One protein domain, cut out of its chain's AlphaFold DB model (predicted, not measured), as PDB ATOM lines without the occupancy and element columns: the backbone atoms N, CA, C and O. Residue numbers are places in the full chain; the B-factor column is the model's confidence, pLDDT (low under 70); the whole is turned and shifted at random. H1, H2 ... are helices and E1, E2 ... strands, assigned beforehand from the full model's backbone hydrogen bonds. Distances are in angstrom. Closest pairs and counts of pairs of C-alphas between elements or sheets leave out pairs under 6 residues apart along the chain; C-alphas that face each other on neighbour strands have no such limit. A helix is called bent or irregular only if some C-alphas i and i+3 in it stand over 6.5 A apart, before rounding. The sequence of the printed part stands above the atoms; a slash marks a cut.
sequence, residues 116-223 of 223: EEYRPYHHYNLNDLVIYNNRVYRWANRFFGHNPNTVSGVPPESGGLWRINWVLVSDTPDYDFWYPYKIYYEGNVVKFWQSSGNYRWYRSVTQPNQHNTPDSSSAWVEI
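Overview. This is residues 116 to 223 of the 223 residues of an uncharacterized protein of Erysipelotrichaceae bacterium (UniProt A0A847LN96). With little regular structure, the domain is two small lobes end to end, each a three-stranded antiparallel sheet with long loops: E1-E2-E3, with H1 at its far end, and E4-E5-E6. Printed are 108 residues, with six named strands and one named helix, ordered E1 E2 H1 E3 E4 E5 E6; mostly strand, these hold only 33 residues. It is compact, radius of gyration of the C-alphas 13.7 A, spanning 41 by 25 by 23 A.

Along the chain. E1 is residues 129 to 132, with C-alpha 129 at (-45.315, 112.554, -42.248); E2 is residues 135 to 139; H1 is residues 161 to 165, irregular, the C-alphas of 161 and 164 being 7.0 A apart; E3 is residues 166 to 170; E4 is residues 189 to 193; E5 is residues 199 to 204, 15.8 A from first to last C-alpha; E6 is residues 220 to 222, with C-alpha 222 at (-40.767, 94.427, -42.644).

Arrangement. Hairpin E1 and E2 has N 130 and O 137 at 3.0 A, within hydrogen-bond range; E2 and E3, antiparallel at 140 degrees, N 138 and O 167 at 2.8 A. H1 has 0 of 1 O i to N i+4 pairs within range, 1 of 2 i+3. E4 E5 E6 is a meander, each strand the antiparallel neighbour of the one before: N 190 and O 202, 2.9 A; N 203 and O 221, 2.8 A. E1 and E4 are only just apart, 8.2 A.

Size, cuts and confidence. The printed part has no cut. Links E2 to H1, E3 to E4 and E5 to E6 are long. Residues 162 to 163 have pLDDT under 70.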
ATOM      1  N   GLU A 116     -53.626 111.281 -45.853       96.81
ATOM      2  CA  GLU A 116     -52.198 111.591 -45.857       96.81
ATOM      3  C   GLU A 116     -51.937 113.096 -45.724       96.81
ATOM      4  O   GLU A 116     -50.815 113.515 -45.440       96.81
ATOM      5  N   GLU A 117     -52.953 113.927 -45.961       97.25
ATOM      6  CA  GLU A 117     -52.809 115.375 -45.967       97.25
ATOM      7  C   GLU A 117     -52.721 115.955 -44.555       97.25
ATOM      8  O   GLU A 117     -53.323 115.463 -43.599       97.25
ATOM      9  N   TYR A 118     -52.022 117.081 -44.433       96.06
ATOM     10  CA  TYR A 118     -52.053 117.873 -43.215       96.06
ATOM     11  C   TYR A 118     -53.485 118.320 -42.892       96.06
ATOM     12  O   TYR A 118     -54.211 118.845 -43.749       96.06
ATOM     13  N   ARG A 119     -53.858 118.196 -41.617       93.31
ATOM     14  CA  ARG A 119     -55.070 118.780 -41.051       93.31
ATOM     15  C   ARG A 119     -54.731 119.564 -39.784       93.31
ATOM     16  O   ARG A 119     -54.009 119.061 -38.922       93.31
ATOM     17  N   PRO A 120     -55.280 120.782 -39.624       89.62
ATOM     18  CA  PRO A 120     -54.967 121.641 -38.480       89.62
ATOM     19  C   PRO A 120     -55.445 121.061 -37.147       89.62
ATOM     20  O   PRO A 120     -54.923 121.419 -36.094       89.62
ATOM     21  N   TYR A 121     -56.416 120.150 -37.201       88.38
ATOM     22  CA  TYR A 121     -56.994 119.496 -36.041       88.38
ATOM     23  C   TYR A 121     -56.318 118.162 -35.681       88.38
ATOM     24  O   TYR A 121     -56.672 117.598 -34.662       88.38
ATOM     25  N   HIS A 122     -55.346 117.649 -36.444       90.94
ATOM     26  CA  HIS A 122     -54.634 116.403 -36.114       90.94
ATOM     27  C   HIS A 122     -53.448 116.611 -35.155       90.94
ATOM     28  O   HIS A 122     -52.831 117.677 -35.094       90.94
ATOM     29  N   HIS A 123     -53.098 115.559 -34.412       91.00
ATOM     30  CA  HIS A 123     -51.932 115.510 -33.525       91.00
ATOM     31  C   HIS A 123     -50.736 114.860 -34.238       91.00
ATOM     32  O   HIS A 123     -50.771 113.670 -34.528       91.00
ATOM     33  N   TYR A 124     -49.645 115.576 -34.483       93.19
ATOM     34  CA  TYR A 124     -48.463 114.969 -35.114       93.19
ATOM     35  C   TYR A 124     -47.331 114.799 -34.101       93.19
ATOM     36  O   TYR A 124     -46.948 115.732 -33.391       93.19
ATOM     37  N   ASN A 125     -46.803 113.586 -34.023       92.81
ATOM     38  CA  ASN A 125     -45.663 113.212 -33.205       92.81
ATOM     39  C   ASN A 125     -44.357 113.332 -33.990       92.81
ATOM     40  O   ASN A 125     -44.328 113.556 -35.198       92.81
ATOM     41  N   LEU A 126     -43.234 113.213 -33.280       92.69
ATOM     42  CA  LEU A 126     -41.913 113.238 -33.900       92.69
ATOM     43  C   LEU A 126     -41.809 112.171 -35.001       92.69
ATOM     44  O   LEU A 126     -41.969 110.986 -34.735       92.69
ATOM     45  N   ASN A 127     -41.407 112.613 -36.189       93.25
ATOM     46  CA  ASN A 127     -41.278 111.859 -37.436       93.25
ATOM     47  C   ASN A 127     -42.569 111.544 -38.196       93.25
ATOM     48  O   ASN A 127     -42.463 110.958 -39.272       93.25
ATOM     49  N   ASP A 128     -43.733 111.986 -37.728       95.44
ATOM     50  CA  ASP A 128     -44.958 111.856 -38.513       95.44
ATOM     51  C   ASP A 128     -44.830 112.622 -39.833       95.44
ATOM     52  O   ASP A 128     -44.315 113.750 -39.871       95.44
ATOM     53  N   LEU A 129     -45.288 111.985 -40.908       97.00
ATOM     54  CA  LEU A 129     -45.315 112.554 -42.248       97.00
ATOM     55  C   LEU A 129     -46.702 113.098 -42.578       97.00
ATOM     56  O   LEU A 129     -47.711 112.566 -42.114       97.00
ATOM     57  N   VAL A 130     -46.736 114.139 -43.407       97.62
ATOM     58  CA  VAL A 130     -47.954 114.701 -44.004       97.62
ATOM     59  C   VAL A 130     -47.681 115.186 -45.420       97.62
ATOM     60  O   VAL A 130     -46.567 115.620 -45.729       97.62
ATOM     61  N   ILE A 131     -48.714 115.187 -46.257       98.12
ATOM     62  CA  ILE A 131     -48.730 115.907 -47.528       98.12
ATOM     63  C   ILE A 131     -49.318 117.304 -47.302       98.12
ATOM     64  O   ILE A 131     -50.401 117.464 -46.742       98.12
ATOM     65  N   TYR A 132     -48.616 118.339 -47.746       97.44
ATOM     66  CA  TYR A 132     -49.104 119.719 -47.725       97.44
ATOM     67  C   TYR A 132     -48.589 120.452 -48.960       97.44
ATOM     68  O   TYR A 132     -47.424 120.298 -49.311       97.44
ATOM     69  N   ASN A 133     -49.442 121.212 -49.654       96.81
ATOM     70  CA  ASN A 133     -49.078 121.883 -50.912       96.81
ATOM     71  C   ASN A 133     -48.354 120.954 -51.915       96.81
ATOM     72  O   ASN A 133     -47.383 121.356 -52.553       96.81
ATOM     73  N   ASN A 134     -48.824 119.705 -52.041       97.12
ATOM     74  CA  ASN A 134     -48.253 118.690 -52.935       97.12
ATOM     75  C   ASN A 134     -46.782 118.321 -52.638       97.12
ATOM     76  O   ASN A 134     -46.029 117.950 -53.534       97.12
ATOM     77  N   ARG A 135     -46.363 118.441 -51.377       97.31
ATOM     78  CA  ARG A 135     -45.025 118.101 -50.879       97.31
ATOM     79  C   ARG A 135     -45.134 117.285 -49.601       97.31
ATOM     80  O   ARG A 135     -46.125 117.404 -48.883       97.31
ATOM     81  N   VAL A 136     -44.111 116.494 -49.297       97.38
ATOM     82  CA  VAL A 136     -44.065 115.682 -48.073       97.38
ATOM     83  C   VAL A 136     -43.259 116.414 -47.010       97.38
ATOM     84  O   VAL A 136     -42.105 116.777 -47.242       97.38
ATOM     85  N   TYR A 137     -43.841 116.587 -45.827       97.06
ATOM     86  CA  TYR A 137     -43.170 117.156 -44.660       97.06
ATOM     87  C   TYR A 137     -43.144 116.163 -43.516       97.06
ATOM     88  O   TYR A 137     -44.037 115.335 -43.374       97.06
ATOM     89  N   ARG A 138     -42.134 116.311 -42.663       95.75
ATOM     90  CA  ARG A 138     -41.975 115.566 -41.420       95.75
ATOM     91  C   ARG A 138     -42.025 116.496 -40.224       95.75
ATOM     92  O   ARG A 138     -41.312 117.504 -40.209       95.75
ATOM     93  N   TRP A 139     -42.760 116.113 -39.188       95.00
ATOM     94  CA  TRP A 139     -42.674 116.784 -37.897       95.00
ATOM     95  C   TRP A 139     -41.337 116.451 -37.212       95.00
ATOM     96  O   TRP A 139     -41.048 115.303 -36.884       95.00
ATOM     97  N   ALA A 140     -40.482 117.451 -37.011       93.38
ATOM     98  CA  ALA A 140     -39.112 117.308 -36.514       93.38
ATOM     99  C   ALA A 140     -38.900 117.869 -35.098       93.38
ATOM    100  O   ALA A 140     -37.797 117.749 -34.550       93.38
ATOM    101  N   ASN A 141     -39.919 118.480 -34.485       91.44
ATOM    102  CA  ASN A 141     -39.782 119.028 -33.139       91.44
ATOM    103  C   ASN A 141     -39.723 117.897 -32.101       91.44
ATOM    104  O   ASN A 141     -40.679 117.150 -31.910       91.44
ATOM    105  N   ARG A 142     -38.578 117.782 -31.419       88.19
ATOM    106  CA  ARG A 142     -38.321 116.744 -30.405       88.19
ATOM    107  C   ARG A 142     -38.866 117.082 -29.020       88.19
ATOM    108  O   ARG A 142     -38.931 116.201 -28.172       88.19
ATOM    109  N   PHE A 143     -39.184 118.348 -28.771       87.06
ATOM    110  CA  PHE A 143     -39.585 118.840 -27.455       87.06
ATOM    111  C   PHE A 143     -41.103 118.931 -27.310       87.06
ATOM    112  O   PHE A 143     -41.617 118.763 -26.208       87.06
ATOM    113  N   PHE A 144     -41.816 119.174 -28.411       85.06
ATOM    114  CA  PHE A 144     -43.264 119.343 -28.414       85.06
ATOM    115  C   PHE A 144     -43.887 118.603 -29.597       85.06
ATOM    116  O   PHE A 144     -43.438 118.749 -30.734       85.06
ATOM    117  N   GLY A 145     -44.949 117.842 -29.329       85.00
ATOM    118  CA  GLY A 145     -45.841 117.361 -30.380       85.00
ATOM    119  C   GLY A 145     -46.566 118.527 -31.057       85.00
ATOM    120  O   GLY A 145     -46.763 119.598 -30.463       85.00
ATOM    121  N   HIS A 146     -46.966 118.321 -32.306       90.94
ATOM    122  CA  HIS A 146     -47.955 119.172 -32.944       90.94
ATOM    123  C   HIS A 146     -49.287 118.899 -32.262       90.94
ATOM    124  O   HIS A 146     -49.852 117.815 -32.411       90.94
ATOM    125  N   ASN A 147     -49.772 119.875 -31.504       88.50
ATOM    126  CA  ASN A 147     -51.084 119.805 -30.893       88.50
ATOM    127  C   ASN A 147     -51.993 120.800 -31.617       88.50
ATOM    128  O   ASN A 147     -51.621 121.975 -31.742       88.50
ATOM    129  N   PRO A 148     -53.172 120.365 -32.072       85.69
ATOM    130  CA  PRO A 148     -54.118 121.223 -32.752       85.69
ATOM    131  C   PRO A 148     -54.575 122.339 -31.820       85.69
ATOM    132  O   PRO A 148     -54.662 122.165 -30.602       85.69
ATOM    133  N   ASN A 149     -54.880 123.498 -32.401       80.19
ATOM    134  CA  ASN A 149     -55.409 124.657 -31.668       80.19
ATOM    135  C   ASN A 149     -54.451 125.195 -30.591       80.19
ATOM    136  O   ASN A 149     -54.858 125.836 -29.621       80.19
ATOM    137  N   THR A 150     -53.157 124.922 -30.756       85.62
ATOM    138  CA  THR A 150     -52.085 125.432 -29.902       85.62
ATOM    139  C   THR A 150     -51.078 126.213 -30.731       85.62
ATOM    140  O   THR A 150     -51.119 126.209 -31.959       85.62
ATOM    141  N   VAL A 151     -50.106 126.839 -30.068       84.31
ATOM    142  CA  VAL A 151     -48.991 127.505 -30.759       84.31
ATOM    143  C   VAL A 151     -48.130 126.547 -31.594       84.31
ATOM    144  O   VAL A 151     -47.439 127.014 -32.494       84.31
ATOM    145  N   SER A 152     -48.162 125.231 -31.328       85.88
ATOM    146  CA  SER A 152     -47.481 124.229 -32.162       85.88
ATOM    147  C   SER A 152     -48.346 123.711 -33.316       85.88
ATOM    148  O   SER A 152     -47.807 123.061 -34.208       85.88
ATOM    149  N   GLY A 153     -49.643 124.037 -33.330       87.12
ATOM    150  CA  GLY A 153     -50.635 123.637 -34.330       87.12
ATOM    151  C   GLY A 153     -50.551 124.432 -35.634       87.12
ATOM    152  O   GLY A 153     -51.565 124.911 -36.131       87.12
ATOM    153  N   VAL A 154     -49.339 124.669 -36.135       90.75
ATOM    154  CA  VAL A 154     -49.109 125.453 -37.353       90.75
ATOM    155  C   VAL A 154     -48.883 124.532 -38.555       90.75
ATOM    156  O   VAL A 154     -48.212 123.505 -38.410       90.75
ATOM    157  N   PRO A 155     -49.381 124.889 -39.753       94.25
ATOM    158  CA  PRO A 155     -49.152 124.085 -40.945       94.25
ATOM    159  C   PRO A 155     -47.680 124.132 -41.378       94.25
ATOM    160  O   PRO A 155     -46.943 125.057 -40.993       94.25
ATOM    161  N   PRO A 156     -47.242 123.184 -42.224       95.00
ATOM    162  CA  PRO A 156     -45.976 123.313 -42.929       95.00
ATOM    163  C   PRO A 156     -45.884 124.652 -43.680       95.00
ATOM    164  O   PRO A 156     -46.888 125.251 -44.058       95.00
ATOM    165  N   GLU A 157     -44.664 125.167 -43.853       92.25
ATOM    166  CA  GLU A 157     -44.370 126.452 -44.524       92.25
ATOM    167  C   GLU A 157     -44.946 127.728 -43.860       92.25
ATOM    168  O   GLU A 157     -44.617 128.847 -44.284       92.25
ATOM    169  N   SER A 158     -45.737 127.603 -42.786       86.38
ATOM    170  CA  SER A 158     -46.237 128.739 -41.995       86.38
ATOM    171  C   SER A 158     -45.096 129.672 -41.591       86.38
ATOM    172  O   SER A 158     -43.998 129.225 -41.312       86.38
ATOM    173  N   GLY A 159     -45.289 130.991 -41.627       76.94
ATOM    174  CA  GLY A 159     -44.300 131.981 -41.163       76.94
ATOM    175  C   GLY A 159     -43.821 131.771 -39.715       76.94
ATOM    176  O   GLY A 159     -44.517 131.172 -38.905       76.94
ATOM    177  N   GLY A 160     -42.677 132.360 -39.346       76.94
ATOM    178  CA  GLY A 160     -42.327 132.606 -37.936       76.94
ATOM    179  C   GLY A 160     -41.481 131.539 -37.231       76.94
ATOM    180  O   GLY A 160     -40.869 130.680 -37.861       76.94
ATOM    181  N   LEU A 161     -41.412 131.638 -35.897       75.19
ATOM    182  CA  LEU A 161     -40.516 130.842 -35.035       75.19
ATOM    183  C   LEU A 161     -40.786 129.331 -35.084       75.19
ATOM    184  O   LEU A 161     -39.901 128.539 -34.776       75.19
ATOM    185  N   TRP A 162     -41.986 128.932 -35.502       69.81
ATOM    186  CA  TRP A 162     -42.419 127.537 -35.548       69.81
ATOM    187  C   TRP A 162     -42.135 126.848 -36.893       69.81
ATOM    188  O   TRP A 162     -42.354 125.645 -37.015       69.81
ATOM    189  N   ARG A 163     -41.555 127.572 -37.870       67.81
ATOM    190  CA  ARG A 163     -41.102 127.025 -39.169       67.81
ATOM    191  C   ARG A 163     -40.208 125.807 -39.043       67.81
ATOM    192  O   ARG A 163     -40.253 124.921 -39.883       67.81
ATOM    193  N   ILE A 164     -39.386 125.781 -38.001       76.56
ATOM    194  CA  ILE A 164     -38.376 124.743 -37.783       76.56
ATOM    195  C   ILE A 164     -38.977 123.381 -37.412       76.56
ATOM    196  O   ILE A 164     -38.250 122.391 -37.360       76.56
ATOM    197  N   ASN A 165     -40.282 123.321 -37.139       91.44
ATOM    198  CA  ASN A 165     -40.933 122.092 -36.706       91.44
ATOM    199  C   ASN A 165     -41.308 121.177 -37.873       91.44
ATOM    200  O   ASN A 165     -41.326 119.968 -37.681       91.44
ATOM    201  N   TRP A 166     -41.576 121.725 -39.062       94.69
ATOM    202  CA  TRP A 166     -41.864 120.944 -40.264       94.69
ATOM    203  C   TRP A 166     -40.656 120.969 -41.195       94.69
ATOM    204  O   TRP A 166     -40.240 122.027 -41.665       94.69
ATOM    205  N   VAL A 167     -40.092 119.799 -41.474       94.06
ATOM    206  CA  VAL A 167     -38.948 119.641 -42.379       94.06
ATOM    207  C   VAL A 167     -39.435 119.038 -43.686       94.06
ATOM    208  O   VAL A 167     -40.093 118.001 -43.667       94.06
ATOM    209  N   LEU A 168     -39.108 119.679 -44.808       94.94
ATOM    210  CA  LEU A 168     -39.386 119.150 -46.141       94.94
ATOM    211  C   LEU A 168     -38.630 117.827 -46.344       94.94
ATOM    212  O   LEU A 168     -37.416 117.770 -46.145       94.94
ATOM    213  N   VAL A 169     -39.360 116.780 -46.721       94.81
ATOM    214  CA  VAL A 169     -38.832 115.445 -47.041       94.81
ATOM    215  C   VAL A 169     -38.778 115.232 -48.551       94.81
ATOM    216  O   VAL A 169     -37.791 114.702 -49.051       94.81
ATOM    217  N   SER A 170     -39.817 115.657 -49.276       95.69
ATOM    218  CA  SER A 170     -39.921 115.495 -50.729       95.69
ATOM    219  C   SER A 170     -40.676 116.660 -51.365       95.69
ATOM    220  O   SER A 170     -41.704 117.094 -50.842       95.69
ATOM    221  N   ASP A 171     -40.188 117.133 -52.515       96.88
ATOM    222  CA  ASP A 171     -40.834 118.169 -53.336       96.88
ATOM    223  C   ASP A 171     -42.022 117.651 -54.164       96.88
ATOM    224  O   ASP A 171     -42.757 118.443 -54.754       96.88
ATOM    225  N   THR A 172     -42.211 116.334 -54.212       96.38
ATOM    226  CA  THR A 172     -43.357 115.668 -54.842       96.38
ATOM    227  C   THR A 172     -44.075 114.802 -53.813       96.38
ATOM    228  O   THR A 172     -43.409 114.263 -52.919       96.38
ATOM    229  N   PRO A 173     -45.405 114.627 -53.911       96.56
ATOM    230  CA  PRO A 173     -46.109 113.723 -53.016       96.56
ATOM    231  C   PRO A 173     -45.610 112.292 -53.254       96.56
ATOM    232  O   PRO A 173     -45.332 111.898 -54.387       96.56
ATOM    233  N   ASP A 174     -45.486 111.522 -52.180       95.25
ATOM    234  CA  ASP A 174     -45.148 110.101 -52.235       95.25
ATOM    235  C   ASP A 174     -46.161 109.353 -51.365       95.25
ATOM    236  O   ASP A 174     -46.075 109.332 -50.135       95.25
ATOM    237  N   TYR A 175     -47.183 108.811 -52.024       94.75
ATOM    238  CA  TYR A 175     -48.314 108.139 -51.382       94.75
ATOM    239  C   TYR A 175     -47.976 106.728 -50.884       94.75
ATOM    240  O   TYR A 175     -48.814 106.107 -50.226       94.75
ATOM    241  N   ASP A 176     -46.758 106.242 -51.150       96.50
ATOM    242  CA  ASP A 176     -46.286 104.971 -50.608       96.50
ATOM    243  C   ASP A 176     -45.824 105.122 -49.159       96.50
ATOM    244  O   ASP A 176     -45.642 104.116 -48.482       96.50
ATOM    245  N   PHE A 177     -45.574 106.337 -48.657       97.56
ATOM    246  CA  PHE A 177     -45.196 106.498 -47.255       97.56
ATOM    247  C   PHE A 177     -46.312 106.077 -46.297       97.56
ATOM    248  O   PHE A 177     -47.502 106.166 -46.590       97.56
ATOM    249  N   TRP A 178     -45.905 105.660 -45.102       97.56
ATOM    250  CA  TRP A 178     -46.803 105.550 -43.969       97.56
ATOM    251  C   TRP A 178     -47.106 106.943 -43.406       97.56
ATOM    252  O   TRP A 178     -46.215 107.663 -42.953       97.56
ATOM    253  N   TYR A 179     -48.384 107.282 -43.415       97.38
ATOM    254  CA  TYR A 179     -49.011 108.432 -42.780       97.38
ATOM    255  C   TYR A 179     -49.851 107.979 -41.572       97.38
ATOM    256  O   TYR A 179     -50.613 107.017 -41.713       97.38
ATOM    257  N   PRO A 180     -49.763 108.657 -40.411       95.06
ATOM    258  CA  PRO A 180     -50.369 108.198 -39.153       95.06
ATOM    259  C   PRO A 180     -51.901 108.145 -39.177       95.06
ATOM    260  O   PRO A 180     -52.500 107.280 -38.541       95.06
ATOM    261  N   TYR A 181     -52.527 109.043 -39.938       94.50
ATOM    262  CA  TYR A 181     -53.982 109.183 -40.015       94.50
ATOM    263  C   TYR A 181     -54.619 108.410 -41.160       94.50
ATOM    264  O   TYR A 181     -55.842 108.392 -41.255       94.50
ATOM    265  N   LYS A 182     -53.821 107.729 -41.983       95.56
ATOM    266  CA  LYS A 182     -54.336 106.870 -43.042       95.56
ATOM    267  C   LYS A 182     -54.739 105.506 -42.487       95.56
ATOM    268  O   LYS A 182     -54.007 104.912 -41.692       95.56
ATOM    269  N   ILE A 183     -55.892 105.003 -42.911       93.44
ATOM    270  CA  ILE A 183     -56.372 103.662 -42.588       93.44
ATOM    271  C   ILE A 183     -55.744 102.679 -43.578       93.44
ATOM    272  O   ILE A 183     -55.982 102.734 -44.783       93.44
ATOM    273  N   TYR A 184     -54.945 101.750 -43.061       93.00
ATOM    274  CA  TYR A 184     -54.367 100.663 -43.841       93.00
ATOM    275  C   TYR A 184     -55.158  99.375 -43.652       93.00
ATOM    276  O   TYR A 184     -55.677  99.077 -42.575       93.00
ATOM    277  N   TYR A 185     -55.195  98.568 -44.697       91.19
ATOM    278  CA  TYR A 185     -55.775  97.234 -44.702       91.19
ATOM    279  C   TYR A 185     -54.682  96.178 -44.825       91.19
ATOM    280  O   TYR A 185     -53.546  96.463 -45.216       91.19
ATOM    281  N   GLU A 186     -55.023  94.944 -44.475       91.38
ATOM    282  CA  GLU A 186     -54.126  93.802 -44.601       91.38
ATOM    283  C   GLU A 186     -53.601  93.695 -46.043       91.38
ATOM    284  O   GLU A 186     -54.350  93.805 -47.014       91.38
ATOM    285  N   GLY A 187     -52.289  93.521 -46.189       91.62
ATOM    286  CA  GLY A 187     -51.608  93.462 -47.479       91.62
ATOM    287  C   GLY A 187     -51.143  94.809 -48.035       91.62
ATOM    288  O   GLY A 187     -50.304  94.799 -48.936       91.62
ATOM    289  N   ASN A 188     -51.598  95.955 -47.505       94.81
ATOM    290  CA  ASN A 188     -51.040  97.255 -47.895       94.81
ATOM    291  C   ASN A 188     -49.542  97.314 -47.592       94.81
ATOM    292  O   ASN A 188     -49.097  96.852 -46.542       94.81
ATOM    293  N   VAL A 189     -48.778  97.892 -48.516       96.19
ATOM    294  CA  VAL A 189     -47.326  98.041 -48.417       96.19
ATOM    295  C   VAL A 189     -46.987  99.523 -48.345       96.19
ATOM    296  O   VAL A 189     -47.528 100.304 -49.121       96.19
ATOM    297  N   VAL A 190     -46.107  99.896 -47.418       97.50
ATOM    298  CA  VAL A 190     -45.716 101.288 -47.177       97.50
ATOM    299  C   VAL A 190     -44.210 101.441 -46.983       97.50
ATOM    300  O   VAL A 190     -43.548 100.548 -46.450       97.50
ATOM    301  N   LYS A 191     -43.672 102.606 -47.348       97.50
ATOM    302  CA  LYS A 191     -42.367 103.113 -46.915       97.50
ATOM    303  C   LYS A 191     -42.529 103.722 -45.525       97.50
ATOM    304  O   LYS A 191     -43.331 104.626 -45.327       97.50
ATOM    305  N   PHE A 192     -41.736 103.298 -44.556       96.81
ATOM    306  CA  PHE A 192     -41.713 103.909 -43.233       96.81
ATOM    307  C   PHE A 192     -40.400 104.660 -43.013       96.81
ATOM    308  O   PHE A 192     -39.311 104.083 -43.105       96.81
ATOM    309  N   TRP A 193     -40.513 105.962 -42.748       93.75
ATOM    310  CA  TRP A 193     -39.379 106.864 -42.577       93.75
ATOM    311  C   TRP A 193     -38.685 106.651 -41.232       93.75
ATOM    312  O   TRP A 193     -39.286 106.759 -40.168       93.75
ATOM    313  N   GLN A 194     -37.381 106.403 -41.275       92.75
ATOM    314  CA  GLN A 194     -36.551 106.186 -40.099       92.75
ATOM    315  C   GLN A 194     -35.947 107.501 -39.605       92.75
ATOM    316  O   GLN A 194     -35.616 108.406 -40.373       92.75
ATOM    317  N   SER A 195     -35.689 107.582 -38.300       86.31
ATOM    318  CA  SER A 195     -35.028 108.747 -37.690       86.31
ATOM    319  C   SER A 195     -33.639 109.054 -38.282       86.31
ATOM    320  O   SER A 195     -33.190 110.201 -38.212       86.31
ATOM    321  N   SER A 196     -32.990 108.059 -38.897       87.88
ATOM    322  CA  SER A 196     -31.704 108.162 -39.598       87.88
ATOM    323  C   SER A 196     -31.777 108.829 -40.977       87.88
ATOM    324  O   SER A 196     -30.732 109.100 -41.559       87.88
ATOM    325  N   GLY A 197     -32.979 109.104 -41.497       88.06
ATOM    326  CA  GLY A 197     -33.178 109.707 -42.819       88.06
ATOM    327  C   GLY A 197     -33.287 108.710 -43.978       88.06
ATOM    328  O   GLY A 197     -33.362 109.132 -45.127       88.06
ATOM    329  N   ASN A 198     -33.305 107.408 -43.688       93.06
ATOM    330  CA  ASN A 198     -33.614 106.353 -44.658       93.06
ATOM    331  C   ASN A 198     -35.066 105.874 -44.480       93.06
ATOM    332  O   ASN A 198     -35.720 106.238 -43.505       93.06
ATOM    333  N   TYR A 199     -35.560 105.012 -45.368       95.31
ATOM    334  CA  TYR A 199     -36.843 104.325 -45.191       95.31
ATOM    335  C   TYR A 199     -36.696 102.807 -45.321       95.31
ATOM    336  O   TYR A 199     -35.716 102.304 -45.873       95.31
ATOM    337  N   ARG A 200     -37.679 102.086 -44.785       97.06
ATOM    338  CA  ARG A 200     -37.839 100.630 -44.907       97.06
ATOM    339  C   ARG A 200     -39.242 100.310 -45.393       97.06
ATOM    340  O   ARG A 200     -40.141 101.128 -45.211       97.06
ATOM    341  N   TRP A 201     -39.428  99.146 -45.998       97.81
ATOM    342  CA  TRP A 201     -40.734  98.715 -46.481       97.81
ATOM    343  C   TRP A 201     -41.419  97.824 -45.461       97.81
ATOM    344  O   TRP A 201     -40.800  96.938 -44.879       97.81
ATOM    345  N   TYR A 202     -42.710  98.057 -45.262       98.00
ATOM    346  CA  TYR A 202     -43.540  97.265 -44.370       98.00
ATOM    347  C   TYR A 202     -44.821  96.858 -45.071       98.00
ATOM    348  O   TYR A 202     -45.369  97.614 -45.870       98.00
ATOM    349  N   ARG A 203     -45.323  95.676 -44.731       97.25
ATOM    350  CA  ARG A 203     -46.647  95.195 -45.111       97.25
ATOM    351  C   ARG A 203     -47.549  95.142 -43.884       97.25
ATOM    352  O   ARG A 203     -47.155  94.571 -42.869       97.25
ATOM    353  N   SER A 204     -48.752  95.698 -43.986       96.38
ATOM    354  CA  SER A 204     -49.782  95.561 -42.953       96.38
ATOM    355  C   SER A 204     -50.275  94.114 -42.912       96.38
ATOM    356  O   SER A 204     -50.573  93.531 -43.956       96.38
ATOM    357  N   VAL A 205     -50.372  93.529 -41.721       94.75
ATOM    358  CA  VAL A 205     -50.862  92.153 -41.499       94.75
ATOM    359  C   VAL A 205     -52.160  92.108 -40.686       94.75
ATOM    360  O   VAL A 205     -52.610  91.041 -40.284       94.75
ATOM    361  N   THR A 206     -52.768  93.269 -40.435       89.38
ATOM    362  CA  THR A 206     -54.052  93.408 -39.734       89.38
ATOM    363  C   THR A 206     -54.974  94.373 -40.475       89.38
ATOM    364  O   THR A 206     -54.521  95.165 -41.303       89.38
ATOM    365  N   GLN A 207     -56.267  94.349 -40.146       84.69
ATOM    366  CA  GLN A 207     -57.265  95.260 -40.705       84.69
ATOM    367  C   GLN A 207     -58.394  95.582 -39.705       84.69
ATOM    368  O   GLN A 207     -58.829  94.675 -38.990       84.69
ATOM    369  N   PRO A 208     -58.908  96.827 -39.699       87.88
ATOM    370  CA  PRO A 208     -58.222  98.032 -40.174       87.88
ATOM    371  C   PRO A 208     -57.005  98.358 -39.284       87.88
ATOM    372  O   PRO A 208     -56.943  97.977 -38.117       87.88
ATOM    373  N   ASN A 209     -56.010  99.037 -39.846       86.38
ATOM    374  CA  ASN A 209     -54.749  99.365 -39.195       86.38
ATOM    375  C   ASN A 209     -54.468 100.866 -39.337       86.38
ATOM    376  O   ASN A 209     -54.057 101.323 -40.396       86.38
ATOM    377  N   GLN A 210     -54.689 101.634 -38.274       86.00
ATOM    378  CA  GLN A 210     -54.416 103.072 -38.216       86.00
ATOM    379  C   GLN A 210     -53.573 103.360 -36.968       86.00
ATOM    380  O   GLN A 210     -53.692 102.639 -35.976       86.00
ATOM    381  N   HIS A 211     -52.715 104.387 -36.996       86.56
ATOM    382  CA  HIS A 211     -51.845 104.817 -35.878       86.56
ATOM    383  C   HIS A 211     -50.813 103.825 -35.343       86.56
ATOM    384  O   HIS A 211     -49.951 104.211 -34.556       86.56
ATOM    385  N   ASN A 212     -50.851 102.560 -35.746       91.38
ATOM    386  CA  ASN A 212     -49.793 101.627 -35.405       91.38
ATOM    387  C   ASN A 212     -48.559 101.958 -36.236       91.38
ATOM    388  O   ASN A 212     -48.557 101.752 -37.451       91.38
ATOM    389  N   THR A 213     -47.509 102.437 -35.581       94.44
ATOM    390  CA  THR A 213     -46.233 102.704 -36.238       94.44
ATOM    391  C   THR A 213     -45.616 101.391 -36.752       94.44
ATOM    392  O   THR A 213     -45.557 100.416 -35.991       94.44
ATOM    393  N   PRO A 214     -45.155 101.332 -38.017       96.12
ATOM    394  CA  PRO A 214     -44.635 100.106 -38.621       96.12
ATOM    395  C   PRO A 214     -43.481  99.413 -37.894       96.12
ATOM    396  O   PRO A 214     -43.405  98.188 -37.899       96.12
ATOM    397  N   ASP A 215     -42.598 100.159 -37.237       94.44
ATOM    398  CA  ASP A 215     -41.427  99.603 -36.549       94.44
ATOM    399  C   ASP A 215     -41.692  99.171 -35.097       94.44
ATOM    400  O   ASP A 215     -40.844  98.517 -34.486       94.44
ATOM    401  N   SER A 216     -42.852  99.519 -34.536       93.94
ATOM    402  CA  SER A 216     -43.159  99.308 -33.118       93.94
ATOM    403  C   SER A 216     -44.435  98.506 -32.868       93.94
ATOM    404  O   SER A 216     -44.839  98.353 -31.715       93.94
ATOM    405  N   SER A 217     -45.098  98.019 -33.915       95.31
ATOM    406  CA  SER A 217     -46.363  97.295 -33.804       95.31
ATOM    407  C   SER A 217     -46.324  95.965 -34.544       95.31
ATOM    408  O   SER A 217     -45.824  95.868 -35.659       95.31
ATOM    409  N   SER A 218     -46.942  94.941 -33.951       96.12
ATOM    410  CA  SER A 218     -47.158  93.638 -34.593       96.12
ATOM    411  C   SER A 218     -48.153  93.688 -35.758       96.12
ATOM    412  O   SER A 218     -48.359  92.678 -36.422       96.12
ATOM    413  N   ALA A 219     -48.796  94.836 -35.985       95.31
ATOM    414  CA  ALA A 219     -49.670  95.075 -37.127       95.31
ATOM    415  C   ALA A 219     -48.907  95.157 -38.465       95.31
ATOM    416  O   ALA A 219     -49.532  95.194 -39.527       95.31
ATOM    417  N   TRP A 220     -47.570  95.169 -38.423       97.31
ATOM    418  CA  TRP A 220     -46.698  95.335 -39.580       97.31
ATOM    419  C   TRP A 220     -45.578  94.294 -39.614       97.31
ATOM    420  O   TRP A 220     -45.078  93.851 -38.581       97.31
ATOM    421  N   VAL A 221     -45.164  93.929 -40.827       97.50
ATOM    422  CA  VAL A 221     -44.008  93.063 -41.093       97.50
ATOM    423  C   VAL A 221     -43.085  93.769 -42.082       97.50
ATOM    424  O   VAL A 221     -43.543  94.197 -43.138       97.50
ATOM    425  N   GLU A 222     -41.802  93.900 -41.739       97.38
ATOM    426  CA  GLU A 222     -40.767  94.427 -42.644       97.38
ATOM    427  C   GLU A 222     -40.552  93.452 -43.818       97.38
ATOM    428  O   GLU A 222     -40.502  92.237 -43.596       97.38
ATOM    429  N   ILE A 223     -40.458  93.963 -45.052       96.62
ATOM    430  CA  ILE A 223     -40.328  93.163 -46.290       96.62
ATOM    431  C   ILE A 223     -39.141  93.576 -47.158       96.62
ATOM    432  O   ILE A 223     -38.720  94.753 -47.086       96.62
TER     433      ILE A 223